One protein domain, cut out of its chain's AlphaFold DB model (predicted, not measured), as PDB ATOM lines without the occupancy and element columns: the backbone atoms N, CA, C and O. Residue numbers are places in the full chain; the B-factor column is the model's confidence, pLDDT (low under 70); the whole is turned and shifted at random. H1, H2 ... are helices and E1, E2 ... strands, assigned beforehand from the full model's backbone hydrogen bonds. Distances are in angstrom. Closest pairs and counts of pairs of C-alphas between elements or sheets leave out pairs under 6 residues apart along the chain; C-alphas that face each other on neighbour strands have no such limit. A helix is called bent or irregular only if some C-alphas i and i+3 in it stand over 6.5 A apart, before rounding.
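Overview. This is residues 2 to 198 of the 198 residues of the protein "N-acetyltransferase domain-containing protein" of Podospora anserina (strain S / ATCC MYA-4624 / DSM 980 / FGSC 10383) (UniProt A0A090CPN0). A strongly twisted sheet of six strands forms the core and curls round H8 on one face, with H9 over another part of that face. H2 and H7 cover parts of the opposite face, beside a cluster of H3, H6, H5 and H1; the small hairpin E3 and E4 lies beyond H5. The 197 printed residues have ten named helices and eight named strands, in the order H1 H2 E1 E2 H3 H4 E3 E4 H5 H6 H7 E5 H8 E6 H9 E7 H10 E8. The large sheet is mixed, in the order E1, E2, E5, E6, E8, E7, and the class is mixed; the whole is compact, with a radius of gyration of the C-alphas of 17.1 A and spans of 43 by 40 by 39 A.

Arrangement. In the large sheet, E1, residues 19 to 22, and E2, residues 28 to 35, form an antiparallel hairpin, with N 21 and O 30 within hydrogen-bond range at 2.9 A. E2 is antiparallel to E5, residues 117 to 123, with N 33 and O 120 at 2.9 A. E5 is parallel to E6, residues 159 to 165, with N 161 and O 117 at 2.8 A. E8, residues 191 to 197, is antiparallel to E6, with N 162 and O 194 at 2.9 A, and to edge strand E7, residues 181 to 183, with N 183 and O 193 at 2.8 A. The sheet curls round H8, residues 132 to 145; E5, H8 and E6 make a strand-helix-strand unit, parallel neighbours joined through a helix, with a right-handed crossover. H9, residues 169 to 176, is on the same face as H8, at a height over the sheet of 8.8 A. On the opposite face are H2, residues 8 to 13, and H7, residues 108 to 114, at heights of 8.0 A and 9.6 A. The hub H6, residues 97 to 102, touches H3, residues 38 to 53, at the C-alphas of Val 97 and Glu 42, 6.2 A apart, and touches H5, residues 87 to 95, only at the corner, at those of Leu 100 and Thr 93, 5.1 A apart. H1, residues 2 to 6, touches H5 at the C-alphas of Leu 5 and Ala 94, 5.3 A apart. H4, residues 56 to 61, is not on the large sheet; H10, residues 186 to 189, only grazes it. E3, residues 75 to 77, and E4, residues 83 to 85, form a hairpin, with N 76 and O 84 at 2.9 A. Every O i to N i+4 pair is within range in H1, H2, H4, H5, H6, H7 and H8, against 9 of 12 in H3 and 2 of 4 in H9; H10 is too short for one.

Along the chain. H1 begins at C-alpha 2, (-48.356, -9.305, 29.068), and E8 ends at C-alpha 197, (-34.550, -33.677, 28.691). First to last C-alpha, E6 measures 20.6 A, H8 20.0 A and H3 19.0 A. H3 is irregular, with C-alphas 43 and 46 7.3 A apart.

Size, cuts and confidence. The farthest C-alphas, of Glu 80 and Glu 151, are 56.2 A apart. The printed part has no cut; its long links are H4 to E3 and H8 to E6. Mean pLDDT of the printed part is 94.9, with residues 78 to 81 under 70.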
ATOM      1  N   ALA A   2     -48.983  -8.052  28.603       89.62
ATOM      2  CA  ALA A   2     -48.356  -9.305  29.068       89.62
ATOM      3  C   ALA A   2     -49.097 -10.621  28.710       89.62
ATOM      4  O   ALA A   2     -48.432 -11.524  28.205       89.62
ATOM      5  N   PRO A   3     -50.437 -10.738  28.844       94.88
ATOM      6  CA  PRO A   3     -51.141 -11.956  28.429       94.88
ATOM      7  C   PRO A   3     -51.000 -12.289  26.934       94.88
ATOM      8  O   PRO A   3     -50.993 -13.455  26.558       94.88
ATOM      9  N   TYR A   4     -50.845 -11.284  26.069       97.25
ATOM     10  CA  TYR A   4     -50.661 -11.484  24.626       97.25
ATOM     11  C   TYR A   4     -49.267 -12.005  24.257       97.25
ATOM     12  O   TYR A   4     -49.079 -12.563  23.186       97.25
ATOM     13  N   LEU A   5     -48.284 -11.827  25.142       95.19
ATOM     14  CA  LEU A   5     -46.922 -12.316  24.931       95.19
ATOM     15  C   LEU A   5     -46.707 -13.678  25.586       95.19
ATOM     16  O   LEU A   5     -46.018 -14.529  25.033       95.19
ATOM     17  N   TRP A   6     -47.278 -13.891  26.772       94.19
ATOM     18  CA  TRP A   6     -46.865 -14.998  27.638       94.19
ATOM     19  C   TRP A   6     -47.952 -16.038  27.894       94.19
ATOM     20  O   TRP A   6     -47.633 -17.094  28.438       94.19
ATOM     21  N   THR A   7     -49.214 -15.781  27.518       96.62
ATOM     22  CA  THR A   7     -50.316 -16.689  27.869       96.62
ATOM     23  C   THR A   7     -51.244 -17.071  26.722       96.62
ATOM     24  O   THR A   7     -51.463 -18.258  26.481       96.62
ATOM     25  N   LEU A   8     -51.833 -16.091  26.035       97.94
ATOM     26  CA  LEU A   8     -53.016 -16.309  25.201       97.94
ATOM     27  C   LEU A   8     -52.733 -17.191  23.984       97.94
ATOM     28  O   LEU A   8     -53.595 -17.975  23.600       97.94
ATOM     29  N   GLN A   9     -51.533 -17.117  23.412       98.12
ATOM     30  CA  GLN A   9     -51.131 -17.961  22.289       98.12
ATOM     31  C   GLN A   9     -51.157 -19.449  22.647       98.12
ATOM     32  O   GLN A   9     -51.579 -20.269  21.837       98.12
ATOM     33  N   PHE A  10     -50.777 -19.802  23.878       98.44
ATOM     34  CA  PHE A  10     -50.783 -21.190  24.328       98.44
ATOM     35  C   PHE A  10     -52.201 -21.663  24.611       98.44
ATOM     36  O   PHE A  10     -52.615 -22.697  24.099       98.44
ATOM     37  N   THR A  11     -52.983 -20.880  25.358       98.12
ATOM     38  CA  THR A  11     -54.361 -21.265  25.700       98.12
ATOM     39  C   THR A  11     -55.278 -21.320  24.481       98.12
ATOM     40  O   THR A  11     -56.258 -22.056  24.492       98.12
ATOM     41  N   HIS A  12     -54.968 -20.546  23.438       98.50
ATOM     42  CA  HIS A  12     -55.745 -20.505  22.203       98.50
ATOM     43  C   HIS A  12     -55.371 -21.624  21.226       98.50
ATOM     44  O   HIS A  12     -56.252 -22.280  20.672       98.50
ATOM     45  N   LEU A  13     -54.071 -21.857  21.014       98.44
ATOM     46  CA  LEU A  13     -53.586 -22.812  20.011       98.44
ATOM     47  C   LEU A  13     -53.360 -24.222  20.576       98.44
ATOM     48  O   LEU A  13     -53.543 -25.204  19.860       98.44
ATOM     49  N   PHE A  14     -53.007 -24.332  21.858       97.69
ATOM     50  CA  PHE A  14     -52.644 -25.580  22.536       97.69
ATOM     51  C   PHE A  14     -53.393 -25.764  23.872       97.69
ATOM     52  O   PHE A  14     -52.764 -26.061  24.895       97.69
ATOM     53  N   PRO A  15     -54.737 -25.625  23.914       97.50
ATOM     54  CA  PRO A  15     -55.495 -25.723  25.166       97.50
ATOM     55  C   PRO A  15     -55.309 -27.071  25.884       97.50
ATOM     56  O   PRO A  15     -55.326 -27.122  27.107       97.50
ATOM     57  N   GLU A  16     -55.063 -28.154  25.143       95.81
ATOM     58  CA  GLU A  16     -54.804 -29.502  25.683       95.81
ATOM     59  C   GLU A  16     -53.509 -29.599  26.515       95.81
ATOM     60  O   GLU A  16     -53.358 -30.516  27.324       95.81
ATOM     61  N   HIS A  17     -52.590 -28.643  26.344       97.00
ATOM     62  CA  HIS A  17     -51.325 -28.539  27.077       97.00
ATOM     63  C   HIS A  17     -51.342 -27.426  28.135       97.00
ATOM     64  O   HIS A  17     -50.298 -27.062  28.678       97.00
ATOM     65  N   CYS A  18     -52.522 -26.880  28.438       98.31
ATOM     66  CA  CYS A  18     -52.711 -25.795  29.389       98.31
ATOM     67  C   CYS A  18     -53.501 -26.279  30.610       98.31
ATOM     68  O   CYS A  18     -54.623 -26.766  30.493       98.31
ATOM     69  N   PHE A  19     -52.928 -26.112  31.801       98.38
ATOM     70  CA  PHE A  19     -53.513 -26.561  33.062       98.38
ATOM     71  C   PHE A  19     -53.540 -25.425  34.081       98.38
ATOM     72  O   PHE A  19     -52.623 -24.607  34.154       98.38
ATOM     73  N   VAL A  20     -54.576 -25.411  34.915       98.38
ATOM     74  CA  VAL A  20     -54.708 -24.478  36.037       98.38
ATOM     75  C   VAL A  20     -54.648 -25.221  37.365       98.38
ATOM     76  O   VAL A  20     -55.023 -26.389  37.459       98.38
ATOM     77  N   LEU A  21     -54.174 -24.530  38.398       98.44
ATOM     78  CA  LEU A  21     -54.327 -24.957  39.782       98.44
ATOM     79  C   LEU A  21     -55.657 -24.409  40.298       98.44
ATOM     80  O   LEU A  21     -55.813 -23.193  40.383       98.44
ATOM     81  N   ASP A  22     -56.583 -25.302  40.630       98.12
ATOM     82  CA  ASP A  22     -57.848 -24.965  41.285       98.12
ATOM     83  C   ASP A  22     -57.654 -24.902  42.807       98.12
ATOM     84  O   ASP A  22     -56.954 -25.742  43.381       98.12
ATOM     85  N   ASP A  23     -58.262 -23.920  43.476       97.38
ATOM     86  CA  ASP A  23     -58.210 -23.801  44.938       97.38
ATOM     87  C   ASP A  23     -59.169 -24.733  45.701       97.38
ATOM     88  O   ASP A  23     -59.184 -24.736  46.935       97.38
ATOM     89  N   GLY A  24     -59.940 -25.542  44.978       97.25
ATOM     90  CA  GLY A  24     -60.996 -26.412  45.485       97.25
ATOM     91  C   GLY A  24     -62.389 -25.784  45.414       97.25
ATOM     92  O   GLY A  24     -63.365 -26.464  45.728       97.25
ATOM     93  N   SER A  25     -62.503 -24.513  45.012       97.62
ATOM     94  CA  SER A  25     -63.776 -23.797  44.854       97.62
ATOM     95  C   SER A  25     -64.151 -23.501  43.399       97.62
ATOM     96  O   SER A  25     -65.190 -22.886  43.154       97.62
ATOM     97  N   GLY A  26     -63.341 -23.938  42.430       95.94
ATOM     98  CA  GLY A  26     -63.527 -23.604  41.017       95.94
ATOM     99  C   GLY A  26     -62.716 -22.390  40.558       95.94
ATOM    100  O   GLY A  26     -62.879 -21.935  39.423       95.94
ATOM    101  N   ARG A  27     -61.877 -21.804  41.426       97.69
ATOM    102  CA  ARG A  27     -61.067 -20.626  41.094       97.69
ATOM    103  C   ARG A  27     -59.640 -21.035  40.740       97.69
ATOM    104  O   ARG A  27     -58.935 -21.643  41.541       97.69
ATOM    105  N   ALA A  28     -59.177 -20.580  39.576       97.88
ATOM    106  CA  ALA A  28     -57.778 -20.697  39.181       97.88
ATOM    107  C   ALA A  28     -56.877 -19.776  40.027       97.88
ATOM    108  O   ALA A  28     -57.089 -18.563  40.103       97.88
ATOM    109  N   VAL A  29     -55.846 -20.359  40.638       98.38
ATOM    110  CA  VAL A  29     -54.862 -19.683  41.510       98.38
ATOM    111  C   VAL A  29     -53.411 -19.867  41.047       98.38
ATOM    112  O   VAL A  29     -52.467 -19.403  41.691       98.38
ATOM    113  N   GLY A  30     -53.235 -20.512  39.900       98.19
ATOM    114  CA  GLY A  30     -51.980 -20.646  39.175       98.19
ATOM    115  C   GLY A  30     -52.217 -21.337  37.837       98.19
ATOM    116  O   GLY A  30     -53.280 -21.923  37.624       98.19
ATOM    117  N   TYR A  31     -51.233 -21.290  36.948       98.50
ATOM    118  CA  TYR A  31     -51.272 -21.979  35.661       98.50
ATOM    119  C   TYR A  31     -49.919 -22.584  35.300       98.50
ATOM    120  O   TYR A  31     -48.875 -22.109  35.737       98.50
ATOM    121  N   VAL A  32     -49.956 -23.615  34.459       98.69
ATOM    122  CA  VAL A  32     -48.845 -24.069  33.626       98.69
ATOM    123  C   VAL A  32     -49.393 -24.231  32.217       98.69
ATOM    124  O   VAL A  32     -50.360 -24.954  31.989       98.69
ATOM    125  N   ILE A  33     -48.821 -23.497  31.282       98.69
ATOM    126  CA  ILE A  33     -49.295 -23.414  29.902       98.69
ATOM    127  C   ILE A  33     -48.103 -23.494  28.967       98.69
ATOM    128  O   ILE A  33     -46.984 -23.196  29.379       98.69
ATOM    129  N   GLY A  34     -48.321 -23.889  27.721       98.38
ATOM    130  CA  GLY A  34     -47.212 -24.044  26.796       98.38
ATOM    131  C   GLY A  34     -47.584 -24.723  25.492       98.38
ATOM    132  O   GLY A  34     -48.756 -24.923  25.185       98.38
ATOM    133  N   THR A  35     -46.550 -25.089  24.745       98.44
ATOM    134  CA  THR A  35     -46.642 -25.901  23.530       98.44
ATOM    135  C   THR A  35     -45.710 -27.107  23.658       98.44
ATOM    136  O   THR A  35     -44.623 -26.970  24.231       98.44
ATOM    137  N   PRO A  36     -46.087 -28.290  23.145       98.00
ATOM    138  CA  PRO A  36     -45.163 -29.413  23.032       98.00
ATOM    139  C   PRO A  36     -44.102 -29.193  21.942       98.00
ATOM    140  O   PRO A  36     -43.062 -29.841  21.991       98.00
ATOM    141  N   ASP A  37     -44.355 -28.295  20.986       98.25
ATOM    142  CA  ASP A  37     -43.486 -28.035  19.839       98.25
ATOM    143  C   ASP A  37     -43.602 -26.565  19.393       98.25
ATOM    144  O   ASP A  37     -44.663 -26.085  18.980       98.25
ATOM    145  N   VAL A  38     -42.508 -25.814  19.505       98.44
ATOM    146  CA  VAL A  38     -42.447 -24.402  19.102       98.44
ATOM    147  C   VAL A  38     -42.496 -24.189  17.585       98.44
ATOM    148  O   VAL A  38     -42.872 -23.098  17.162       98.44
ATOM    149  N   PHE A  39     -42.201 -25.198  16.760       98.12
ATOM    150  CA  PHE A  39     -42.380 -25.102  15.306       98.12
ATOM    151  C   PHE A  39     -43.841 -25.323  14.905       98.12
ATOM    152  O   PHE A  39     -44.353 -24.621  14.037       98.12
ATOM    153  N   ALA A  40     -44.562 -26.196  15.615       97.88
ATOM    154  CA  ALA A  40     -46.018 -26.262  15.490       97.88
ATOM    155  C   ALA A  40     -46.682 -24.952  15.960       97.88
ATOM    156  O   ALA A  40     -47.667 -24.503  15.375       97.88
ATOM    157  N   LEU A  41     -46.138 -24.306  17.003       98.50
ATOM    158  CA  LEU A  41     -46.573 -22.964  17.406       98.50
ATOM    159  C   LEU A  41     -46.340 -21.946  16.286       98.50
ATOM    160  O   LEU A  41     -47.226 -21.130  16.058       98.50
ATOM    161  N   GLU A  42     -45.197 -21.998  15.596       98.56
ATOM    162  CA  GLU A  42     -44.906 -21.128  14.451       98.56
ATOM    163  C   GLU A  42     -45.939 -21.280  13.337       98.56
ATOM    164  O   GLU A  42     -46.524 -20.290  12.895       98.56
ATOM    165  N   GLU A  43     -46.193 -22.523  12.928       98.31
ATOM    166  CA  GLU A  43     -47.137 -22.863  11.863       98.31
ATOM    167  C   GLU A  43     -48.555 -22.371  12.182       98.31
ATOM    168  O   GLU A  43     -49.249 -21.831  11.320       98.31
ATOM    169  N   MET A  44     -48.968 -22.507  13.441       98.25
ATOM    170  CA  MET A  44     -50.305 -22.140  13.904       98.25
ATOM    171  C   MET A  44     -50.432 -20.661  14.300       98.25
ATOM    172  O   MET A  44     -51.547 -20.168  14.494       98.25
ATOM    173  N   TYR A  45     -49.323 -19.927  14.419       98.62
ATOM    174  CA  TYR A  45     -49.322 -18.548  14.908       98.62
ATOM    175  C   TYR A  45     -50.159 -17.563  14.078       98.62
ATOM    176  O   TYR A  45     -50.800 -16.704  14.689       98.62
ATOM    177  N   PRO A  46     -50.252 -17.664  12.732       98.69
ATOM    178  CA  PRO A  46     -51.130 -16.798  11.944       98.69
ATOM    179  C   PRO A  46     -52.584 -16.811  12.429       98.69
ATOM    180  O   PRO A  46     -53.223 -15.762  12.473       98.69
ATOM    181  N   ARG A  47     -53.080 -17.964  12.896       98.62
ATOM    182  CA  ARG A  47     -54.423 -18.088  13.472       98.62
ATOM    183  C   ARG A  47     -54.560 -17.323  14.792       98.62
ATOM    184  O   ARG A  47     -55.589 -16.703  15.034       98.62
ATOM    185  N   TYR A  48     -53.530 -17.329  15.641       98.69
ATOM    186  CA  TYR A  48     -53.507 -16.504  16.855       98.69
ATOM    187  C   TYR A  48     -53.514 -15.007  16.520       98.69
ATOM    188  O   TYR A  48     -54.256 -14.235  17.133       98.69
ATOM    189  N   VAL A  49     -52.734 -14.600  15.514       98.56
ATOM    190  CA  VAL A  49     -52.710 -13.206  15.057       98.56
ATOM    191  C   VAL A  49     -54.078 -12.783  14.526       98.56
ATOM    192  O   VAL A  49     -54.553 -11.712  14.889       98.56
ATOM    193  N   GLU A  50     -54.739 -13.609  13.721       98.62
ATOM    194  CA  GLU A  50     -56.063 -13.307  13.171       98.62
ATOM    195  C   GLU A  50     -57.156 -13.282  14.251       98.62
ATOM    196  O   GLU A  50     -57.862 -12.283  14.401       98.62
ATOM    197  N   GLU A  51     -57.285 -14.363  15.023       98.62
ATOM    198  CA  GLU A  51     -58.421 -14.567  15.926       98.62
ATOM    199  C   GLU A  51     -58.285 -13.772  17.234       98.62
ATOM    200  O   GLU A  51     -59.288 -13.303  17.776       98.62
ATOM    201  N   VAL A  52     -57.062 -13.592  17.751       98.62
ATOM    202  CA  VAL A  52     -56.830 -12.937  19.050       98.62
ATOM    203  C   VAL A  52     -56.354 -11.502  18.874       98.62
ATOM    204  O   VAL A  52     -57.050 -10.581  19.307       98.62
ATOM    205  N   LEU A  53     -55.206 -11.281  18.226       98.31
ATOM    206  CA  LEU A  53     -54.662  -9.928  18.023       98.31
ATOM    207  C   LEU A  53     -55.480  -9.117  17.006       98.31
ATOM    208  O   LEU A  53     -55.579  -7.897  17.118       98.31
ATOM    209  N   GLY A  54     -56.111  -9.787  16.043       98.19
ATOM    210  CA  GLY A  54     -57.000  -9.205  15.043       98.19
ATOM    211  C   GLY A  54     -58.429  -8.977  15.536       98.19
ATOM    212  O   GLY A  54     -59.220  -8.358  14.824       98.19
ATOM    213  N   SER A  55     -58.778  -9.410  16.751       98.38
ATOM    214  CA  SER A  55     -60.064  -9.064  17.365       98.38
ATOM    215  C   SER A  55     -60.148  -7.564  17.692       98.38
ATOM    216  O   SER A  55     -59.139  -6.859  17.746       98.38
ATOM    217  N   GLU A  56     -61.357  -7.049  17.935       98.25
ATOM    218  CA  GLU A  56     -61.541  -5.662  18.396       98.25
ATOM    219  C   GLU A  56     -60.755  -5.390  19.689       98.25
ATOM    220  O   GLU A  56     -60.023  -4.405  19.778       98.25
ATOM    221  N   GLN A  57     -60.847  -6.308  20.656       97.81
ATOM    222  CA  GLN A  57     -60.114  -6.221  21.917       97.81
ATOM    223  C   GLN A  57     -58.600  -6.307  21.698       97.81
ATOM    224  O   GLN A  57     -57.858  -5.506  22.259       97.81
ATOM    225  N   GLY A  58     -58.146  -7.252  20.868       97.94
ATOM    226  CA  GLY A  58     -56.735  -7.445  20.539       97.94
ATOM    227  C   GLY A  58     -56.106  -6.195  19.945       97.94
ATOM    228  O   GLY A  58     -55.128  -5.701  20.492       97.94
ATOM    229  N   ARG A  59     -56.729  -5.614  18.913       97.62
ATOM    230  CA  ARG A  59     -56.239  -4.380  18.277       97.62
ATOM    231  C   ARG A  59     -56.241  -3.176  19.214       97.62
ATOM    232  O   ARG A  59     -55.431  -2.271  19.032       97.62
ATOM    233  N   ARG A  60     -57.153  -3.135  20.191       97.06
ATOM    234  CA  ARG A  60     -57.185  -2.077  21.209       97.06
ATOM    235  C   ARG A  60     -56.050  -2.227  22.221       97.06
ATOM    236  O   ARG A  60     -55.427  -1.234  22.580       97.06
ATOM    237  N   ASP A  61     -55.804  -3.446  22.686       96.81
ATOM    238  CA  ASP A  61     -54.840  -3.718  23.758       96.81
ATOM    239  C   ASP A  61     -53.399  -3.836  23.242       96.81
ATOM    240  O   ASP A  61     -52.447  -3.546  23.973       96.81
ATOM    241  N   VAL A  62     -53.249  -4.288  21.995       97.31
ATOM    242  CA  VAL A  62     -51.994  -4.474  21.266       97.31
ATOM    243  C   VAL A  62     -52.205  -3.992  19.827       97.31
ATOM    244  O   VAL A  62     -52.569  -4.779  18.954       97.31
ATOM    245  N   PRO A  63     -52.018  -2.692  19.556       96.38
ATOM    246  CA  PRO A  63     -52.154  -2.174  18.204       96.38
ATOM    247  C   PRO A  63     -51.195  -2.877  17.227       96.38
ATOM    248  O   PRO A  63     -50.050  -3.149  17.606       96.38
ATOM    249  N   PRO A  64     -51.623  -3.145  15.977       97.00
ATOM    250  CA  PRO A  64     -50.742  -3.681  14.949       97.00
ATOM    251  C   PRO A  64     -49.472  -2.830  14.798       97.00
ATOM    252  O   PRO A  64     -49.579  -1.599  14.741       97.00
ATOM    253  N   PRO A  65     -48.281  -3.449  14.718       97.12
ATOM    254  CA  PRO A  65     -47.034  -2.729  14.513       97.12
ATOM    255  C   PRO A  65     -47.060  -1.896  13.230       97.12
ATOM    256  O   PRO A  65     -47.555  -2.341  12.197       97.12
ATOM    257  N   GLU A  66     -46.470  -0.702  13.289       95.81
ATOM    258  CA  GLU A  66     -46.314   0.182  12.124       95.81
ATOM    259  C   GLU A  66     -45.415  -0.446  11.040       95.81
ATOM    260  O   GLU A  66     -45.540  -0.107   9.865       95.81
ATOM    261  N   GLN A  67     -44.498  -1.335  11.443       95.94
ATOM    262  CA  GLN A  67     -43.477  -1.960  10.603       95.94
ATOM    263  C   GLN A  67     -43.051  -3.320  11.191       95.94
ATOM    264  O   GLN A  67     -43.099  -3.508  12.415       95.94
ATOM    265  N   MET A  68     -42.626  -4.252  10.333       96.00
ATOM    266  CA  MET A  68     -42.187  -5.614  10.701       96.00
ATOM    267  C   MET A  68     -40.849  -6.014  10.049       96.00
ATOM    268  O   MET A  68     -40.461  -7.180  10.067       96.00
ATOM    269  N   GLU A  69     -40.126  -5.057   9.479       95.56
ATOM    270  CA  GLU A  69     -38.842  -5.247   8.806       95.56
ATOM    271  C   GLU A  69     -37.678  -5.364   9.798       95.56
ATOM    272  O   GLU A  69     -36.677  -6.022   9.511       95.56
ATOM    273  N   ARG A  70     -37.787  -4.722  10.967       95.06
ATOM    274  CA  ARG A  70     -36.751  -4.748  12.008       95.06
ATOM    275  C   ARG A  70     -37.370  -4.692  13.398       95.06
ATOM    276  O   ARG A  70     -38.196  -3.827  13.664       95.06
ATOM    277  N   LEU A  71     -36.891  -5.534  14.307       95.25
ATOM    278  CA  LEU A  71     -37.269  -5.447  15.714       95.25
ATOM    279  C   LEU A  71     -36.734  -4.147  16.340       95.25
ATOM    280  O   LEU A  71     -35.546  -3.835  16.232       95.25
ATOM    281  N   GLU A  72     -37.617  -3.380  16.968       95.88
ATOM    282  CA  GLU A  72     -37.259  -2.186  17.729       95.88
ATOM    283  C   GLU A  72     -36.468  -2.547  18.996       95.88
ATOM    284  O   GLU A  72     -36.568  -3.652  19.526       95.88
ATOM    285  N   GLU A  73     -35.687  -1.602  19.522       93.50
ATOM    286  CA  GLU A  73     -34.928  -1.844  20.752       93.50
ATOM    287  C   GLU A  73     -35.859  -2.126  21.935       93.50
ATOM    288  O   GLU A  73     -36.863  -1.437  22.124       93.50
ATOM    289  N   TRP A  74     -35.493  -3.100  22.773       90.88
ATOM    290  CA  TRP A  74     -36.283  -3.485  23.946       90.88
ATOM    291  C   TRP A  74     -36.447  -2.343  24.959       90.88
ATOM    292  O   TRP A  74     -37.502  -2.192  25.577       90.88
ATOM    293  N   TRP A  75     -35.410  -1.517  25.118       90.75
ATOM    294  CA  TRP A  75     -35.403  -0.369  26.020       90.75
ATOM    295  C   TRP A  75     -35.456   0.930  25.226       90.75
ATOM    296  O   TRP A  75     -34.673   1.125  24.306       90.75
ATOM    297  N   VAL A  76     -36.315   1.855  25.644       91.31
ATOM    298  CA  VAL A  76     -36.310   3.242  25.165       91.31
ATOM    299  C   VAL A  76     -36.090   4.204  26.328       91.31
ATOM    300  O   VAL A  76     -36.445   3.924  27.477       91.31
ATOM    301  N   GLY A  77     -35.510   5.365  26.021       85.50
ATOM    302  CA  GLY A  77     -35.075   6.339  27.022       85.50
ATOM    303  C   GLY A  77     -33.660   6.066  27.547       85.50
ATOM    304  O   GLY A  77     -32.957   5.183  27.063       85.50
ATOM    305  N   GLY A  78     -33.221   6.862  28.524       66.06
ATOM    306  CA  GLY A  78     -31.840   6.808  29.028       66.06
ATOM    307  C   GLY A  78     -31.294   8.108  29.628       66.06
ATOM    308  O   GLY A  78     -30.084   8.306  29.619       66.06
ATOM    309  N   GLY A  79     -32.169   8.991  30.126       66.81
ATOM    310  CA  GLY A  79     -31.810  10.210  30.870       66.81
ATOM    311  C   GLY A  79     -32.280  10.142  32.330       66.81
ATOM    312  O   GLY A  79     -32.433   9.050  32.872       66.81
ATOM    313  N   GLU A  80     -32.590  11.286  32.951       60.66
ATOM    314  CA  GLU A  80     -33.057  11.372  34.356       60.66
ATOM    315  C   GLU A  80     -34.302  10.511  34.669       60.66
ATOM    316  O   GLU A  80     -34.515  10.132  35.816       60.66
ATOM    317  N   GLY A  81     -35.100  10.147  33.656       64.25
ATOM    318  CA  GLY A  81     -36.303   9.311  33.791       64.25
ATOM    319  C   GLY A  81     -36.090   7.793  33.707       64.25
ATOM    320  O   GLY A  81     -37.071   7.053  33.723       64.25
ATOM    321  N   GLY A  82     -34.847   7.314  33.587       80.56
ATOM    322  CA  GLY A  82     -34.540   5.883  33.483       80.56
ATOM    323  C   GLY A  82     -34.899   5.246  32.131       80.56
ATOM    324  O   GLY A  82     -35.330   5.913  31.185       80.56
ATOM    325  N   LYS A  83     -34.666   3.932  32.025       86.50
ATOM    326  CA  LYS A  83     -35.065   3.113  30.871       86.50
ATOM    327  C   LYS A  83     -36.470   2.565  31.097       86.50
ATOM    328  O   LYS A  83     -36.792   2.148  32.207       86.50
ATOM    329  N   ARG A  84     -37.280   2.512  30.041       89.56
ATOM    330  CA  ARG A  84     -38.583   1.830  30.044       89.56
ATOM    331  C   ARG A  84     -38.667   0.842  28.892       89.56
ATOM    332  O   ARG A  84     -37.969   1.006  27.890       89.56
ATOM    333  N   VAL A  85     -39.524  -0.163  29.034       90.56
ATOM    334  CA  VAL A  85     -39.767  -1.133  27.964       90.56
ATOM    335  C   VAL A  85     -40.422  -0.427  26.777       90.56
ATOM    336  O   VAL A  85     -41.294   0.427  26.949       90.56
ATOM    337  N   ASN A  86     -39.974  -0.756  25.572       94.19
ATOM    338  CA  ASN A  86     -40.490  -0.194  24.337       94.19
ATOM    339  C   ASN A  86     -41.778  -0.903  23.904       94.19
ATOM    340  O   ASN A  86     -41.753  -2.055  23.478       94.19
ATOM    341  N   GLU A  87     -42.906  -0.199  23.957       94.12
ATOM    342  CA  GLU A  87     -44.209  -0.748  23.561       94.12
ATOM    343  C   GLU A  87     -44.261  -1.167  22.086       94.12
ATOM    344  O   GLU A  87     -44.944  -2.136  21.761       94.12
ATOM    345  N   ARG A  88     -43.494  -0.507  21.201       95.44
ATOM    346  CA  ARG A  88     -43.388  -0.909  19.789       95.44
ATOM    347  C   ARG A  88     -42.698  -2.261  19.647       95.44
ATOM    348  O   ARG A  88     -43.202  -3.116  18.927       95.44
ATOM    349  N   CYS A  89     -41.607  -2.471  20.387       96.00
ATOM    350  CA  CYS A  89     -40.940  -3.770  20.459       96.00
ATOM    351  C   CYS A  89     -41.897  -4.836  21.009       96.00
ATOM    352  O   CYS A  89     -42.010  -5.903  20.422       96.00
ATOM    353  N   LEU A  90     -42.634  -4.545  22.089       95.81
ATOM    354  CA  LEU A  90     -43.591  -5.501  22.661       95.81
ATOM    355  C   LEU A  90     -44.697  -5.887  21.673       95.81
ATOM    356  O   LEU A  90     -45.028  -7.066  21.565       95.81
ATOM    357  N   ALA A  91     -45.254  -4.917  20.945       97.25
ATOM    358  CA  ALA A  91     -46.245  -5.193  19.911       97.25
ATOM    359  C   ALA A  91     -45.640  -6.057  18.793       97.25
ATOM    360  O   ALA A  91     -46.199  -7.092  18.449       97.25
ATOM    361  N   GLN A  92     -44.459  -5.705  18.282       98.00
ATOM    362  CA  GLN A  92     -43.753  -6.505  17.277       98.00
ATOM    363  C   GLN A  92     -43.528  -7.951  17.720       98.00
ATOM    364  O   GLN A  92     -43.801  -8.878  16.960       98.00
ATOM    365  N   THR A  93     -43.081  -8.149  18.958       96.69
ATOM    366  CA  THR A  93     -42.890  -9.476  19.542       96.69
ATOM    367  C   THR A  93     -44.214 -10.243  19.642       96.69
ATOM    368  O   THR A  93     -44.250 -11.424  19.319       96.69
ATOM    369  N   ALA A  94     -45.322  -9.590  20.013       97.94
ATOM    370  CA  ALA A  94     -46.636 -10.238  20.070       97.94
ATOM    371  C   ALA A  94     -47.150 -10.670  18.684       97.94
ATOM    372  O   ALA A  94     -47.808 -11.697  18.564       97.94
ATOM    373  N   TYR A  95     -46.838  -9.915  17.627       98.38
ATOM    374  CA  TYR A  95     -47.260 -10.230  16.257       98.38
ATOM    375  C   TYR A  95     -46.311 -11.184  15.514       98.38
ATOM    376  O   TYR A  95     -46.656 -11.654  14.430       98.38
ATOM    377  N   ASN A  96     -45.131 -11.490  16.063       97.75
ATOM    378  CA  ASN A  96     -44.135 -12.332  15.406       97.75
ATOM    379  C   ASN A  96     -43.501 -13.334  16.370       97.75
ATOM    380  O   ASN A  96     -42.551 -13.035  17.096       97.75
ATOM    381  N   VAL A  97     -43.989 -14.572  16.286       97.69
ATOM    382  CA  VAL A  97     -43.501 -15.719  17.061       97.69
ATOM    383  C   VAL A  97     -42.001 -15.961  16.919       97.69
ATOM    384  O   VAL A  97     -41.381 -16.462  17.856       97.69
ATOM    385  N   LYS A  98     -41.388 -15.579  15.791       97.06
ATOM    386  CA  LYS A  98     -39.942 -15.716  15.623       97.06
ATOM    387  C   LYS A  98     -39.216 -14.860  16.642       97.06
ATOM    388  O   LYS A  98     -38.409 -15.386  17.390       97.06
ATOM    389  N   TRP A  99     -39.582 -13.590  16.766       96.19
ATOM    390  CA  TRP A  99     -39.000 -12.701  17.772       96.19
ATOM    391  C   TRP A  99     -39.432 -13.035  19.201       96.19
ATOM    392  O   TRP A  99     -38.708 -12.726  20.141       96.19
ATOM    393  N   LEU A 100     -40.600 -13.656  19.381       95.69
ATOM    394  CA  LEU A 100     -41.070 -14.084  20.701       95.69
ATOM    395  C   LEU A 100     -40.343 -15.333  21.218       95.69
ATOM    396  O   LEU A 100     -40.068 -15.430  22.414       95.69
ATOM    397  N   VAL A 101     -40.081 -16.311  20.346       96.12
ATOM    398  CA  VAL A 101     -39.701 -17.670  20.759       96.12
ATOM    399  C   VAL A 101     -38.495 -18.223  20.010       96.12
ATOM    400  O   VAL A 101     -37.650 -18.839  20.656       96.12
ATOM    401  N   LEU A 102     -38.411 -18.069  18.687       96.81
ATOM    402  CA  LEU A 102     -37.532 -18.901  17.845       96.81
ATOM    403  C   LEU A 102     -36.178 -18.259  17.522       96.81
ATOM    404  O   LEU A 102     -35.175 -18.949  17.344       96.81
ATOM    405  N   GLU A 103     -36.153 -16.937  17.440       94.56
ATOM    406  CA  GLU A 103     -35.016 -16.113  17.058       94.56
ATOM    407  C   GLU A 103     -34.643 -15.177  18.210       94.56
ATOM    408  O   GLU A 103     -35.453 -14.870  19.083       94.56
ATOM    409  N   GLY A 104     -33.385 -14.750  18.230       90.50
ATOM    410  CA  GLY A 104     -32.827 -13.956  19.315       90.50
ATOM    411  C   GLY A 104     -31.316 -13.852  19.181       90.50
ATOM    412  O   GLY A 104     -30.775 -13.861  18.071       90.50
ATOM    413  N   VAL A 105     -30.622 -13.783  20.310       92.38
ATOM    414  CA  VAL A 105     -29.156 -13.805  20.343       92.38
ATOM    415  C   VAL A 105     -28.591 -15.139  19.850       92.38
ATOM    416  O   VAL A 105     -29.271 -16.166  19.773       92.38
ATOM    417  N   GLU A 106     -27.299 -15.127  19.529       93.69
ATOM    418  CA  GLU A 106     -26.535 -16.320  19.161       93.69
ATOM    419  C   GLU A 106     -26.784 -17.486  20.137       93.69
ATOM    420  O   GLU A 106     -26.660 -17.328  21.353       93.69
ATOM    421  N   GLY A 107     -27.111 -18.659  19.586       95.19
ATOM    422  CA  GLY A 107     -27.449 -19.873  20.338       95.19
ATOM    423  C   GLY A 107     -28.951 -20.105  20.527       95.19
ATOM    424  O   GLY A 107     -29.354 -21.243  20.768       95.19
ATOM    425  N   LYS A 108     -29.805 -19.084  20.339       96.31
ATOM    426  CA  LYS A 108     -31.264 -19.225  20.496       96.31
ATOM    427  C   LYS A 108     -31.856 -20.268  19.547       96.31
ATOM    428  O   LYS A 108     -32.635 -21.115  19.974       96.31
ATOM    429  N   ARG A 109     -31.442 -20.234  18.277       96.44
ATOM    430  CA  ARG A 109     -31.909 -21.177  17.255       96.44
ATOM    431  C   ARG A 109     -31.542 -22.624  17.591       96.44
ATOM    432  O   ARG A 109     -32.396 -23.498  17.534       96.44
ATOM    433  N   GLU A 110     -30.301 -22.864  18.009       97.50
ATOM    434  CA  GLU A 110     -29.839 -24.195  18.426       97.50
ATOM    435  C   GLU A 110     -30.612 -24.710  19.652       97.50
ATOM    436  O   GLU A 110     -30.983 -25.886  19.708       97.50
ATOM    437  N   LEU A 111     -30.895 -23.826  20.619       98.25
ATOM    438  CA  LEU A 111     -31.712 -24.147  21.788       98.25
ATOM    439  C   LEU A 111     -33.099 -24.654  21.369       98.25
ATOM    440  O   LEU A 111     -33.495 -25.732  21.807       98.25
ATOM    441  N   VAL A 112     -33.824 -23.903  20.531       97.75
ATOM    442  CA  VAL A 112     -35.207 -24.254  20.158       97.75
ATOM    443  C   VAL A 112     -35.288 -25.405  19.157       97.75
ATOM    444  O   VAL A 112     -36.234 -26.180  19.212       97.75
ATOM    445  N   GLU A 113     -34.287 -25.588  18.290       97.75
ATOM    446  CA  GLU A 113     -34.187 -26.780  17.434       97.75
ATOM    447  C   GLU A 113     -33.956 -28.049  18.271       97.75
ATOM    448  O   GLU A 113     -34.428 -29.133  17.911       97.75
ATOM    449  N   GLY A 114     -33.251 -27.901  19.398       98.12
ATOM    450  CA  GLY A 114     -32.919 -28.962  20.335       98.12
ATOM    451  C   GLY A 114     -34.028 -29.339  21.313       98.12
ATOM    452  O   GLY A 114     -34.304 -30.524  21.467       98.12
ATOM    453  N   TRP A 115     -34.630 -28.361  21.986       98.62
ATOM    454  CA  TRP A 115     -35.691 -28.536  22.984       98.62
ATOM    455  C   TRP A 115     -36.908 -27.734  22.543       98.62
ATOM    456  O   TRP A 115     -36.951 -26.513  22.697       98.62
ATOM    457  N   ARG A 116     -37.877 -28.433  21.953       98.38
ATOM    458  CA  ARG A 116     -38.996 -27.805  21.246       98.38
ATOM    459  C   ARG A 116     -40.224 -27.624  22.117       98.38
ATOM    460  O   ARG A 116     -41.041 -26.765  21.813       98.38
ATOM    461  N   GLY A 117     -40.351 -28.381  23.205       98.50
ATOM    462  CA  GLY A 117     -41.376 -28.106  24.205       98.50
ATOM    463  C   GLY A 117     -41.090 -26.774  24.896       98.50
ATOM    464  O   GLY A 117     -39.939 -26.457  25.182       98.50
ATOM    465  N   MET A 118     -42.114 -25.988  25.201       98.56
ATOM    466  CA  MET A 118     -41.962 -24.735  25.943       98.56
ATOM    467  C   MET A 118     -43.105 -24.557  26.923       98.56
ATOM    468  O   MET A 118     -44.253 -24.803  26.566       98.56
ATOM    469  N   LEU A 119     -42.796 -24.080  28.130       98.12
ATOM    470  CA  LEU A 119     -43.801 -23.770  29.141       98.12
ATOM    471  C   LEU A 119     -43.634 -22.380  29.752       98.12
ATOM    472  O   LEU A 119     -42.547 -21.802  29.756       98.12
ATOM    473  N   HIS A 120     -44.718 -21.901  30.346       97.75
ATOM    474  CA  HIS A 120     -44.774 -20.769  31.255       97.75
ATOM    475  C   HIS A 120     -45.618 -21.163  32.481       97.75
ATOM    476  O   HIS A 120     -46.685 -21.764  32.343       97.75
ATOM    477  N   ILE A 121     -45.114 -20.871  33.683       97.50
ATOM    478  CA  ILE A 121     -45.768 -21.152  34.974       97.50
ATOM    479  C   ILE A 121     -45.892 -19.865  35.759       97.50
ATOM    480  O   ILE A 121     -44.896 -19.160  35.884       97.50
ATOM    481  N   ASP A 122     -47.018 -19.700  36.443       96.19
ATOM    482  CA  ASP A 122     -47.129 -18.768  37.558       96.19
ATOM    483  C   ASP A 122     -48.133 -19.260  38.598       96.19
ATOM    484  O   ASP A 122     -49.105 -19.954  38.297       96.19
ATOM    485  N   LEU A 123     -47.880 -18.908  39.858       97.00
ATOM    486  CA  LEU A 123     -48.772 -19.176  40.982       97.00
ATOM    487  C   LEU A 123     -48.924 -17.905  41.811       97.00
ATOM    488  O   LEU A 123     -47.940 -17.209  42.075       97.00
ATOM    489  N   LEU A 124     -50.137 -17.645  42.298       97.56
ATOM    490  CA  LEU A 124     -50.371 -16.586  43.278       97.56
ATOM    491  C   LEU A 124     -49.558 -16.846  44.555       97.56
ATOM    492  O   LEU A 124     -49.375 -17.994  44.960       97.56
ATOM    493  N   GLU A 125     -49.113 -15.781  45.224       95.50
ATOM    494  CA  GLU A 125     -48.173 -15.832  46.359       95.50
ATOM    495  C   GLU A 125     -48.569 -16.848  47.451       95.50
ATOM    496  O   GLU A 125     -47.747 -17.661  47.873       95.50
ATOM    497  N   GLY A 126     -49.850 -16.888  47.844       97.00
ATOM    498  CA  GLY A 126     -50.370 -17.823  48.859       97.00
ATOM    499  C   GLY A 126     -50.372 -19.309  48.455       97.00
ATOM    500  O   GLY A 126     -50.597 -20.186  49.292       97.00
ATOM    501  N   TRP A 127     -50.109 -19.608  47.182       97.38
ATOM    502  CA  TRP A 127     -50.067 -20.959  46.613       97.38
ATOM    503  C   TRP A 127     -48.645 -21.415  46.262       97.38
ATOM    504  O   TRP A 127     -48.425 -22.574  45.907       97.38
ATOM    505  N   GLN A 128     -47.652 -20.540  46.423       96.12
ATOM    506  CA  GLN A 128     -46.247 -20.866  46.208       96.12
ATOM    507  C   GLN A 128     -45.660 -21.672  47.377       96.12
ATOM    508  O   GLN A 128     -46.176 -21.667  48.491       96.12
ATOM    509  N   ARG A 129     -44.542 -22.374  47.132       94.25
ATOM    510  CA  ARG A 129     -43.782 -23.157  48.140       94.25
ATOM    511  C   ARG A 129     -44.582 -24.256  48.864       94.25
ATOM    512  O   ARG A 129     -44.165 -24.732  49.914       94.25
ATOM    513  N   ARG A 130     -45.693 -24.705  48.272       95.94
ATOM    514  CA  ARG A 130     -46.565 -25.781  48.789       95.94
ATOM    515  C   ARG A 130     -46.513 -27.074  47.966       95.94
ATOM    516  O   ARG A 130     -47.318 -27.968  48.175       95.94
ATOM    517  N   GLY A 131     -45.586 -27.168  47.009       96.69
ATOM    518  CA  GLY A 131     -45.438 -28.324  46.115       96.69
ATOM    519  C   GLY A 131     -46.244 -28.244  44.814       96.69
ATOM    520  O   GLY A 131     -45.894 -28.936  43.864       96.69
ATOM    521  N   PHE A 132     -47.232 -27.349  44.703       98.06
ATOM    522  CA  PHE A 132     -48.079 -27.259  43.506       98.06
ATOM    523  C   PHE A 132     -47.310 -26.962  42.218       98.06
ATOM    524  O   PHE A 132     -47.559 -27.616  41.216       98.06
ATOM    525  N   GLY A 133     -46.313 -26.069  42.237       97.75
ATOM    526  CA  GLY A 133     -45.503 -25.799  41.040       97.75
ATOM    527  C   GLY A 133     -44.792 -27.046  40.493       97.75
ATOM    528  O   GLY A 133     -44.721 -27.234  39.282       97.75
ATOM    529  N   ARG A 134     -44.322 -27.944  41.375       97.94
ATOM    530  CA  ARG A 134     -43.731 -29.233  40.971       97.94
ATOM    531  C   ARG A 134     -44.769 -30.114  40.285       97.94
ATOM    532  O   ARG A 134     -44.467 -30.723  39.265       97.94
ATOM    533  N   GLU A 135     -45.972 -30.165  40.842       98.25
ATOM    534  CA  GLU A 135     -47.041 -31.014  40.332       98.25
ATOM    535  C   GLU A 135     -47.603 -30.524  38.996       98.25
ATOM    536  O   GLU A 135     -47.848 -31.311  38.086       98.25
ATOM    537  N   MET A 136     -47.709 -29.208  38.839       98.56
ATOM    538  CA  MET A 136     -48.074 -28.585  37.573       98.56
ATOM    539  C   MET A 136     -47.039 -28.897  36.485       98.56
ATOM    540  O   MET A 136     -47.407 -29.345  35.402       98.56
ATOM    541  N   ILE A 137     -45.740 -28.765  36.780       98.56
ATOM    542  CA  ILE A 137     -44.683 -29.136  35.825       98.56
ATOM    543  C   ILE A 137     -44.731 -30.632  35.493       98.56
ATOM    544  O   ILE A 137     -44.588 -30.982  34.325       98.56
ATOM    545  N   ARG A 138     -44.975 -31.515  36.475       98.50
ATOM    546  CA  ARG A 138     -45.165 -32.955  36.221       98.50
ATOM    547  C   ARG A 138     -46.301 -33.187  35.222       98.50
ATOM    548  O   ARG A 138     -46.093 -33.864  34.222       98.50
ATOM    549  N   ARG A 139     -47.468 -32.577  35.452       98.19
ATOM    550  CA  ARG A 139     -48.644 -32.724  34.580       98.19
ATOM    551  C   ARG A 139     -48.407 -32.199  33.163       98.19
ATOM    552  O   ARG A 139     -48.908 -32.799  32.210       98.19
ATOM    553  N   PHE A 140     -47.679 -31.090  33.033       98.62
ATOM    554  CA  PHE A 140     -47.294 -30.539  31.736       98.62
ATOM    555  C   PHE A 140     -46.354 -31.489  30.987       98.62
ATOM    556  O   PHE A 140     -46.611 -31.799  29.829       98.62
ATOM    557  N   VAL A 141     -45.318 -32.002  31.661       98.44
ATOM    558  CA  VAL A 141     -44.361 -32.960  31.085       98.44
ATOM    559  C   VAL A 141     -45.063 -34.212  30.572       98.44
ATOM    560  O   VAL A 141     -44.851 -34.577  29.423       98.44
ATOM    561  N   GLU A 142     -45.968 -34.800  31.357       97.19
ATOM    562  CA  GLU A 142     -46.761 -35.961  30.921       97.19
ATOM    563  C   GLU A 142     -47.595 -35.655  29.670       97.19
ATOM    564  O   GLU A 142     -47.747 -36.498  28.787       97.19
ATOM    565  N   GLY A 143     -48.123 -34.430  29.575       96.31
ATOM    566  CA  GLY A 143     -48.822 -33.962  28.384       96.31
ATOM    567  C   GLY A 143     -47.907 -33.854  27.164       96.31
ATOM    568  O   GLY A 143     -48.325 -34.225  26.074       96.31
ATOM    569  N   VAL A 144     -46.675 -33.365  27.336       97.06
ATOM    570  CA  VAL A 144     -45.682 -33.258  26.254       97.06
ATOM    571  C   VAL A 144     -45.177 -34.635  25.825       97.06
ATOM    572  O   VAL A 144     -45.136 -34.910  24.634       97.06
ATOM    573  N   GLU A 145     -44.851 -35.536  26.751       95.56
ATOM    574  CA  GLU A 145     -44.411 -36.899  26.415       95.56
ATOM    575  C   GLU A 145     -45.490 -37.673  25.644       95.56
ATOM    576  O   GLU A 145     -45.178 -38.411  24.706       95.56
ATOM    577  N   GLY A 146     -46.763 -37.451  25.990       94.00
ATOM    578  CA  GLY A 146     -47.914 -38.095  25.363       94.00
ATOM    579  C   GLY A 146     -48.168 -37.718  23.899       94.00
ATOM    580  O   GLY A 146     -48.954 -38.401  23.245       94.00
ATOM    581  N   VAL A 147     -47.525 -36.675  23.355       90.56
ATOM    582  CA  VAL A 147     -47.715 -36.289  21.939       90.56
ATOM    583  C   VAL A 147     -46.895 -37.137  20.970       90.56
ATOM    584  O   VAL A 147     -47.183 -37.148  19.773       90.56
ATOM    585  N   LYS A 148     -45.860 -37.832  21.459       84.25
ATOM    586  CA  LYS A 148     -44.930 -38.585  20.612       84.25
ATOM    587  C   LYS A 148     -45.656 -39.722  19.901       84.25
ATOM    588  O   LYS A 148     -46.200 -40.618  20.539       84.25
ATOM    589  N   GLY A 149     -45.632 -39.697  18.569       77.00
ATOM    590  CA  GLY A 149     -46.371 -40.662  17.748       77.00
ATOM    591  C   GLY A 149     -47.891 -40.454  17.763       77.00
ATOM    592  O   GLY A 149     -48.619 -41.326  17.292       77.00
ATOM    593  N   GLY A 150     -48.372 -39.328  18.299       81.06
ATOM    594  CA  GLY A 150     -49.773 -38.930  18.239       81.06
ATOM    595  C   GLY A 150     -50.180 -38.422  16.854       81.06
ATOM    596  O   GLY A 150     -49.344 -38.055  16.031       81.06
ATOM    597  N   GLU A 151     -51.490 -38.354  16.612       78.31
ATOM    598  CA  GLU A 151     -52.075 -37.987  15.310       78.31
ATOM    599  C   GLU A 151     -51.674 -36.586  14.825       78.31
ATOM    600  O   GLU A 151     -51.583 -36.351  13.623       78.31
ATOM    601  N   LYS A 152     -51.402 -35.662  15.757       85.75
ATOM    602  CA  LYS A 152     -50.998 -34.279  15.453       85.75
ATOM    603  C   LYS A 152     -49.530 -34.148  15.026       85.75
ATOM    604  O   LYS A 152     -49.142 -33.083  14.564       85.75
ATOM    605  N   GLY A 153     -48.718 -35.197  15.190       90.50
ATOM    606  CA  GLY A 153     -47.327 -35.222  14.724       90.50
ATOM    607  C   GLY A 153     -46.357 -34.278  15.447       90.50
ATOM    608  O   GLY A 153     -45.281 -34.026  14.916       90.50
ATOM    609  N   TYR A 154     -46.711 -33.759  16.629       96.00
ATOM    610  CA  TYR A 154     -45.841 -32.862  17.395       96.00
ATOM    611  C   TYR A 154     -44.527 -33.534  17.809       96.00
ATOM    612  O   TYR A 154     -44.507 -34.712  18.184       96.00
ATOM    613  N   ASP A 155     -43.444 -32.757  17.805       95.50
ATOM    614  CA  ASP A 155     -42.107 -33.216  18.168       95.50
ATOM    615  C   ASP A 155     -41.481 -32.279  19.206       95.50
ATOM    616  O   ASP A 155     -41.155 -31.130  18.918       95.50
ATOM    617  N   TYR A 156     -41.260 -32.786  20.422       97.00
ATOM    618  CA  TYR A 156     -40.588 -32.029  21.481       97.00
ATOM    619  C   TYR A 156     -39.053 -32.014  21.333       97.00
ATOM    620  O   TYR A 156     -38.349 -31.401  22.140       97.00
ATOM    621  N   GLY A 157     -38.494 -32.663  20.307       97.00
ATOM    622  CA  GLY A 157     -37.055 -32.805  20.127       97.00
ATOM    623  C   GLY A 157     -36.438 -33.587  21.287       97.00
ATOM    624  O   GLY A 157     -36.821 -34.721  21.566       97.00
ATOM    625  N   ARG A 158     -35.476 -32.978  21.986       98.12
ATOM    626  CA  ARG A 158     -34.857 -33.531  23.201       98.12
ATOM    627  C   ARG A 158     -35.652 -33.243  24.476       98.12
ATOM    628  O   ARG A 158     -35.318 -33.815  25.504       98.12
ATOM    629  N   GLY A 159     -36.651 -32.356  24.442       98.44
ATOM    630  CA  GLY A 159     -37.490 -32.054  25.603       98.44
ATOM    631  C   GLY A 159     -37.980 -30.604  25.660       98.44
ATOM    632  O   GLY A 159     -38.347 -30.016  24.648       98.44
ATOM    633  N   ILE A 160     -37.999 -30.022  26.862       98.75
ATOM    634  CA  ILE A 160     -38.621 -28.718  27.140       98.75
ATOM    635  C   ILE A 160     -37.566 -27.643  27.414       98.75
ATOM    636  O   ILE A 160     -36.618 -27.888  28.157       98.75
ATOM    637  N   GLN A 161     -37.773 -26.432  26.898       98.56
ATOM    638  CA  GLN A 161     -37.044 -25.219  27.264       98.56
ATOM    639  C   GLN A 161     -37.943 -24.174  27.940       98.56
ATOM    640  O   GLN A 161     -39.162 -24.156  27.764       98.56
ATOM    641  N   LEU A 162     -37.330 -23.294  28.731       97.31
ATOM    642  CA  LEU A 162     -37.955 -22.076  29.246       97.31
ATOM    643  C   LEU A 162     -36.919 -20.964  29.446       97.31
ATOM    644  O   LEU A 162     -35.718 -21.216  29.574       97.31
ATOM    645  N   GLY A 163     -37.403 -19.725  29.514       94.56
ATOM    646  CA  GLY A 163     -36.616 -18.555  29.892       94.56
ATOM    647  C   GLY A 163     -37.015 -18.038  31.271       94.56
ATOM    648  O   GLY A 163     -38.197 -17.895  31.570       94.56
ATOM    649  N   VAL A 164     -36.023 -17.723  32.101       92.75
ATOM    650  CA  VAL A 164     -36.195 -17.022  33.377       92.75
ATOM    651  C   VAL A 164     -35.624 -15.616  33.232       92.75
ATOM    652  O   VAL A 164     -34.493 -15.457  32.775       92.75
ATOM    653  N   ALA A 165     -36.375 -14.592  33.638       88.88
ATOM    654  CA  ALA A 165     -35.859 -13.224  33.678       88.88
ATOM    655  C   ALA A 165     -34.612 -13.150  34.577       88.88
ATOM    656  O   ALA A 165     -34.613 -13.700  35.681       88.88
ATOM    657  N   GLY A 166     -33.553 -12.460  34.144       83.81
ATOM    658  CA  GLY A 166     -32.269 -12.425  34.859       83.81
ATOM    659  C   GLY A 166     -32.328 -11.831  36.269       83.81
ATOM    660  O   GLY A 166     -31.427 -12.070  37.071       83.81
ATOM    661  N   GLU A 167     -33.392 -11.102  36.596       83.25
ATOM    662  CA  GLU A 167     -33.686 -10.570  37.932       83.25
ATOM    663  C   GLU A 167     -34.242 -11.651  38.880       83.25
ATOM    664  O   GLU A 167     -34.072 -11.570  40.095       83.25
ATOM    665  N   ASN A 168     -34.837 -12.722  38.339       82.56
ATOM    666  CA  ASN A 168     -35.469 -13.807  39.089       82.56
ATOM    667  C   ASN A 168     -34.544 -15.029  39.239       82.56
ATOM    668  O   ASN A 168     -34.939 -16.175  39.053       82.56
ATOM    669  N   LYS A 169     -33.275 -14.831  39.607       75.06
ATOM    670  CA  LYS A 169     -32.340 -15.970  39.762       75.06
ATOM    671  C   LYS A 169     -32.748 -16.939  40.877       75.06
ATOM    672  O   LYS A 169     -32.325 -18.091  40.873       75.06
ATOM    673  N   GLY A 170     -33.591 -16.494  41.813       80.88
ATOM    674  CA  GLY A 170     -34.116 -17.324  42.897       80.88
ATOM    675  C   GLY A 170     -34.923 -18.532  42.409       80.88
ATOM    676  O   GLY A 170     -34.868 -19.585  43.046       80.88
ATOM    677  N   VAL A 171     -35.613 -18.422  41.264       88.88
ATOM    678  CA  VAL A 171     -36.435 -19.521  40.726       88.88
ATOM    679  C   VAL A 171     -35.615 -20.591  39.993       88.88
ATOM    680  O   VAL A 171     -36.089 -21.713  39.833       88.88
ATOM    681  N   VAL A 172     -34.355 -20.320  39.630       93.75
ATOM    682  CA  VAL A 172     -33.477 -21.305  38.962       93.75
ATOM    683  C   VAL A 172     -33.366 -22.593  39.785       93.75
ATOM    684  O   VAL A 172     -33.570 -23.679  39.252       93.75
ATOM    685  N   ARG A 173     -33.174 -22.483  41.109       94.25
ATOM    686  CA  ARG A 173     -33.110 -23.656  42.004       94.25
ATOM    687  C   ARG A 173     -34.408 -24.459  42.047       94.25
ATOM    688  O   ARG A 173     -34.377 -25.670  42.266       94.25
ATOM    689  N   PHE A 174     -35.553 -23.798  41.875       95.75
ATOM    690  CA  PHE A 174     -36.833 -24.493  41.774       95.75
ATOM    691  C   PHE A 174     -36.873 -25.356  40.507       95.75
ATOM    692  O   PHE A 174     -37.210 -26.536  40.604       95.75
ATOM    693  N   TYR A 175     -36.465 -24.799  39.362       97.88
ATOM    694  CA  TYR A 175     -36.411 -25.519  38.088       97.88
ATOM    695  C   TYR A 175     -35.390 -26.666  38.096       97.88
ATOM    696  O   TYR A 175     -35.710 -27.769  37.648       97.88
ATOM    697  N   GLU A 176     -34.211 -26.467  38.692       97.50
ATOM    698  CA  GLU A 176     -33.229 -27.540  38.919       97.50
ATOM    699  C   GLU A 176     -33.829 -28.695  39.731       97.50
ATOM    700  O   GLU A 176     -33.719 -29.865  39.359       97.50
ATOM    701  N   GLY A 177     -34.566 -28.373  40.798       97.06
ATOM    702  CA  GLY A 177     -35.247 -29.358  41.640       97.06
ATOM    703  C   GLY A 177     -36.359 -30.154  40.940       97.06
ATOM    704  O   GLY A 177     -36.873 -31.111  41.531       97.06
ATOM    705  N   VAL A 178     -36.752 -29.772  39.722       97.31
ATOM    706  CA  VAL A 178     -37.726 -30.479  38.870       97.31
ATOM    707  C   VAL A 178     -37.120 -30.920  37.530       97.31
ATOM    708  O   VAL A 178     -37.855 -31.178  36.578       97.31
ATOM    709  N   GLY A 179     -35.791 -31.052  37.464       97.94
ATOM    710  CA  GLY A 179     -35.083 -31.711  36.364       97.94
ATOM    711  C   GLY A 179     -34.642 -30.801  35.219       97.94
ATOM    712  O   GLY A 179     -34.178 -31.312  34.203       97.94
ATOM    713  N   PHE A 180     -34.769 -29.479  35.353       98.56
ATOM    714  CA  PHE A 180     -34.157 -28.558  34.397       98.56
ATOM    715  C   PHE A 180     -32.679 -28.326  34.722       98.56
ATOM    716  O   PHE A 180     -32.239 -28.445  35.862       98.56
ATOM    717  N   ARG A 181     -31.915 -27.912  33.718       98.00
ATOM    718  CA  ARG A 181     -30.539 -27.429  33.847       98.00
ATOM    719  C   ARG A 181     -30.368 -26.142  33.058       98.00
ATOM    720  O   ARG A 181     -31.051 -25.935  32.056       98.00
ATOM    721  N   VAL A 182     -29.450 -25.287  33.496       97.25
ATOM    722  CA  VAL A 182     -29.106 -24.063  32.763       97.25
ATOM    723  C   VAL A 182     -28.541 -24.423  31.385       97.25
ATOM    724  O   VAL A 182     -27.718 -25.333  31.258       97.25
ATOM    725  N   TYR A 183     -28.989 -23.696  30.365       97.25
ATOM    726  CA  TYR A 183     -28.436 -23.715  29.017       97.25
ATOM    727  C   TYR A 183     -27.720 -22.377  28.753       97.25
ATOM    728  O   TYR A 183     -28.307 -21.321  29.005       97.25
ATOM    729  N   PRO A 184     -26.457 -22.392  28.296       95.06
ATOM    730  CA  PRO A 184     -25.668 -21.172  28.125       95.06
ATOM    731  C   PRO A 184     -26.202 -20.281  26.993       95.06
ATOM    732  O   PRO A 184     -26.769 -20.778  26.022       95.06
ATOM    733  N   GLY A 185     -25.982 -18.967  27.091       92.75
ATOM    734  CA  GLY A 185     -26.275 -17.988  26.040       92.75
ATOM    735  C   GLY A 185     -27.403 -17.016  26.387       92.75
ATOM    736  O   GLY A 185     -27.382 -15.874  25.924       92.75
ATOM    737  N   GLY A 186     -28.339 -17.415  27.255       90.62
ATOM    738  CA  GLY A 186     -29.477 -16.574  27.641       90.62
ATOM    739  C   GLY A 186     -29.077 -15.278  28.344       90.62
ATOM    740  O   GLY A 186     -29.789 -14.278  28.254       90.62
ATOM    741  N   GLU A 187     -27.903 -15.246  28.977       91.25
ATOM    742  CA  GLU A 187     -27.372 -14.057  29.639       91.25
ATOM    743  C   GLU A 187     -27.136 -12.891  28.671       91.25
ATOM    744  O   GLU A 187     -27.223 -11.735  29.088       91.25
ATOM    745  N   LYS A 188     -26.910 -13.174  27.378       89.94
ATOM    746  CA  LYS A 188     -26.777 -12.154  26.326       89.94
ATOM    747  C   LYS A 188     -28.092 -11.389  26.085       89.94
ATOM    748  O   LYS A 188     -28.046 -10.258  25.616       89.94
ATOM    749  N   GLU A 189     -29.238 -11.971  26.447       86.44
ATOM    750  CA  GLU A 189     -30.567 -11.327  26.434       86.44
ATOM    751  C   GLU A 189     -30.995 -10.814  27.816       86.44
ATOM    752  O   GLU A 189     -32.104 -10.313  27.973       86.44
ATOM    753  N   GLY A 190     -30.139 -10.940  28.838       87.69
ATOM    754  CA  GLY A 190     -30.509 -10.639  30.222       87.69
ATOM    755  C   GLY A 190     -31.376 -11.719  30.878       87.69
ATOM    756  O   GLY A 190     -32.012 -11.453  31.898       87.69
ATOM    757  N   ASN A 191     -31.377 -12.936  30.329       91.44
ATOM    758  CA  ASN A 191     -32.216 -14.053  30.755       91.44
ATOM    759  C   ASN A 191     -31.354 -15.224  31.257       91.44
ATOM    760  O   ASN A 191     -30.132 -15.237  31.132       91.44
ATOM    761  N   VAL A 192     -31.990 -16.244  31.824       95.25
ATOM    762  CA  VAL A 192     -31.397 -17.569  32.032       95.25
ATOM    763  C   VAL A 192     -32.241 -18.556  31.243       95.25
ATOM    764  O   VAL A 192     -33.423 -18.731  31.539       95.25
ATOM    765  N   TRP A 193     -31.658 -19.188  30.228       97.06
ATOM    766  CA  TRP A 193     -32.322 -20.282  29.527       97.06
ATOM    767  C   TRP A 193     -32.141 -21.571  30.317       97.06
ATOM    768  O   TRP A 193     -31.069 -21.840  30.865       97.06
ATOM    769  N   MET A 194     -33.195 -22.370  30.394       98.31
ATOM    770  CA  MET A 194     -33.164 -23.665  31.058       98.31
ATOM    771  C   MET A 194     -33.791 -24.719  30.160       98.31
ATOM    772  O   MET A 194     -34.764 -24.442  29.465       98.31
ATOM    773  N   VAL A 195     -33.240 -25.928  30.198       98.75
ATOM    774  CA  VAL A 195     -33.715 -27.079  29.423       98.75
ATOM    775  C   VAL A 195     -33.943 -28.283  30.321       98.75
ATOM    776  O   VAL A 195     -33.240 -28.452  31.316       98.75
ATOM    777  N   ARG A 196     -34.896 -29.131  29.958       98.62
ATOM    778  CA  ARG A 196     -35.165 -30.427  30.575       98.62
ATOM    779  C   ARG A 196     -35.280 -31.474  29.479       98.62
ATOM    780  O   ARG A 196     -36.080 -31.306  28.563       98.62
ATOM    781  N   ASP A 197     -34.499 -32.538  29.605       98.50
ATOM    782  CA  ASP A 197     -34.550 -33.677  28.691       98.50
ATOM    783  C   ASP A 197     -35.783 -34.553  29.003       98.50
ATOM    784  O   ASP A 197     -36.139 -34.698  30.182       98.50
ATOM    785  N   LEU A 198     -36.432 -35.085  27.959       95.38
ATOM    786  CA  LEU A 198     -37.603 -35.977  28.012       95.38
ATOM    787  C   LEU A 198     -37.351 -37.277  27.234       95.38
ATOM    788  O   LEU A 198     -36.764 -37.198  26.129       95.38
TER     789      LEU A 198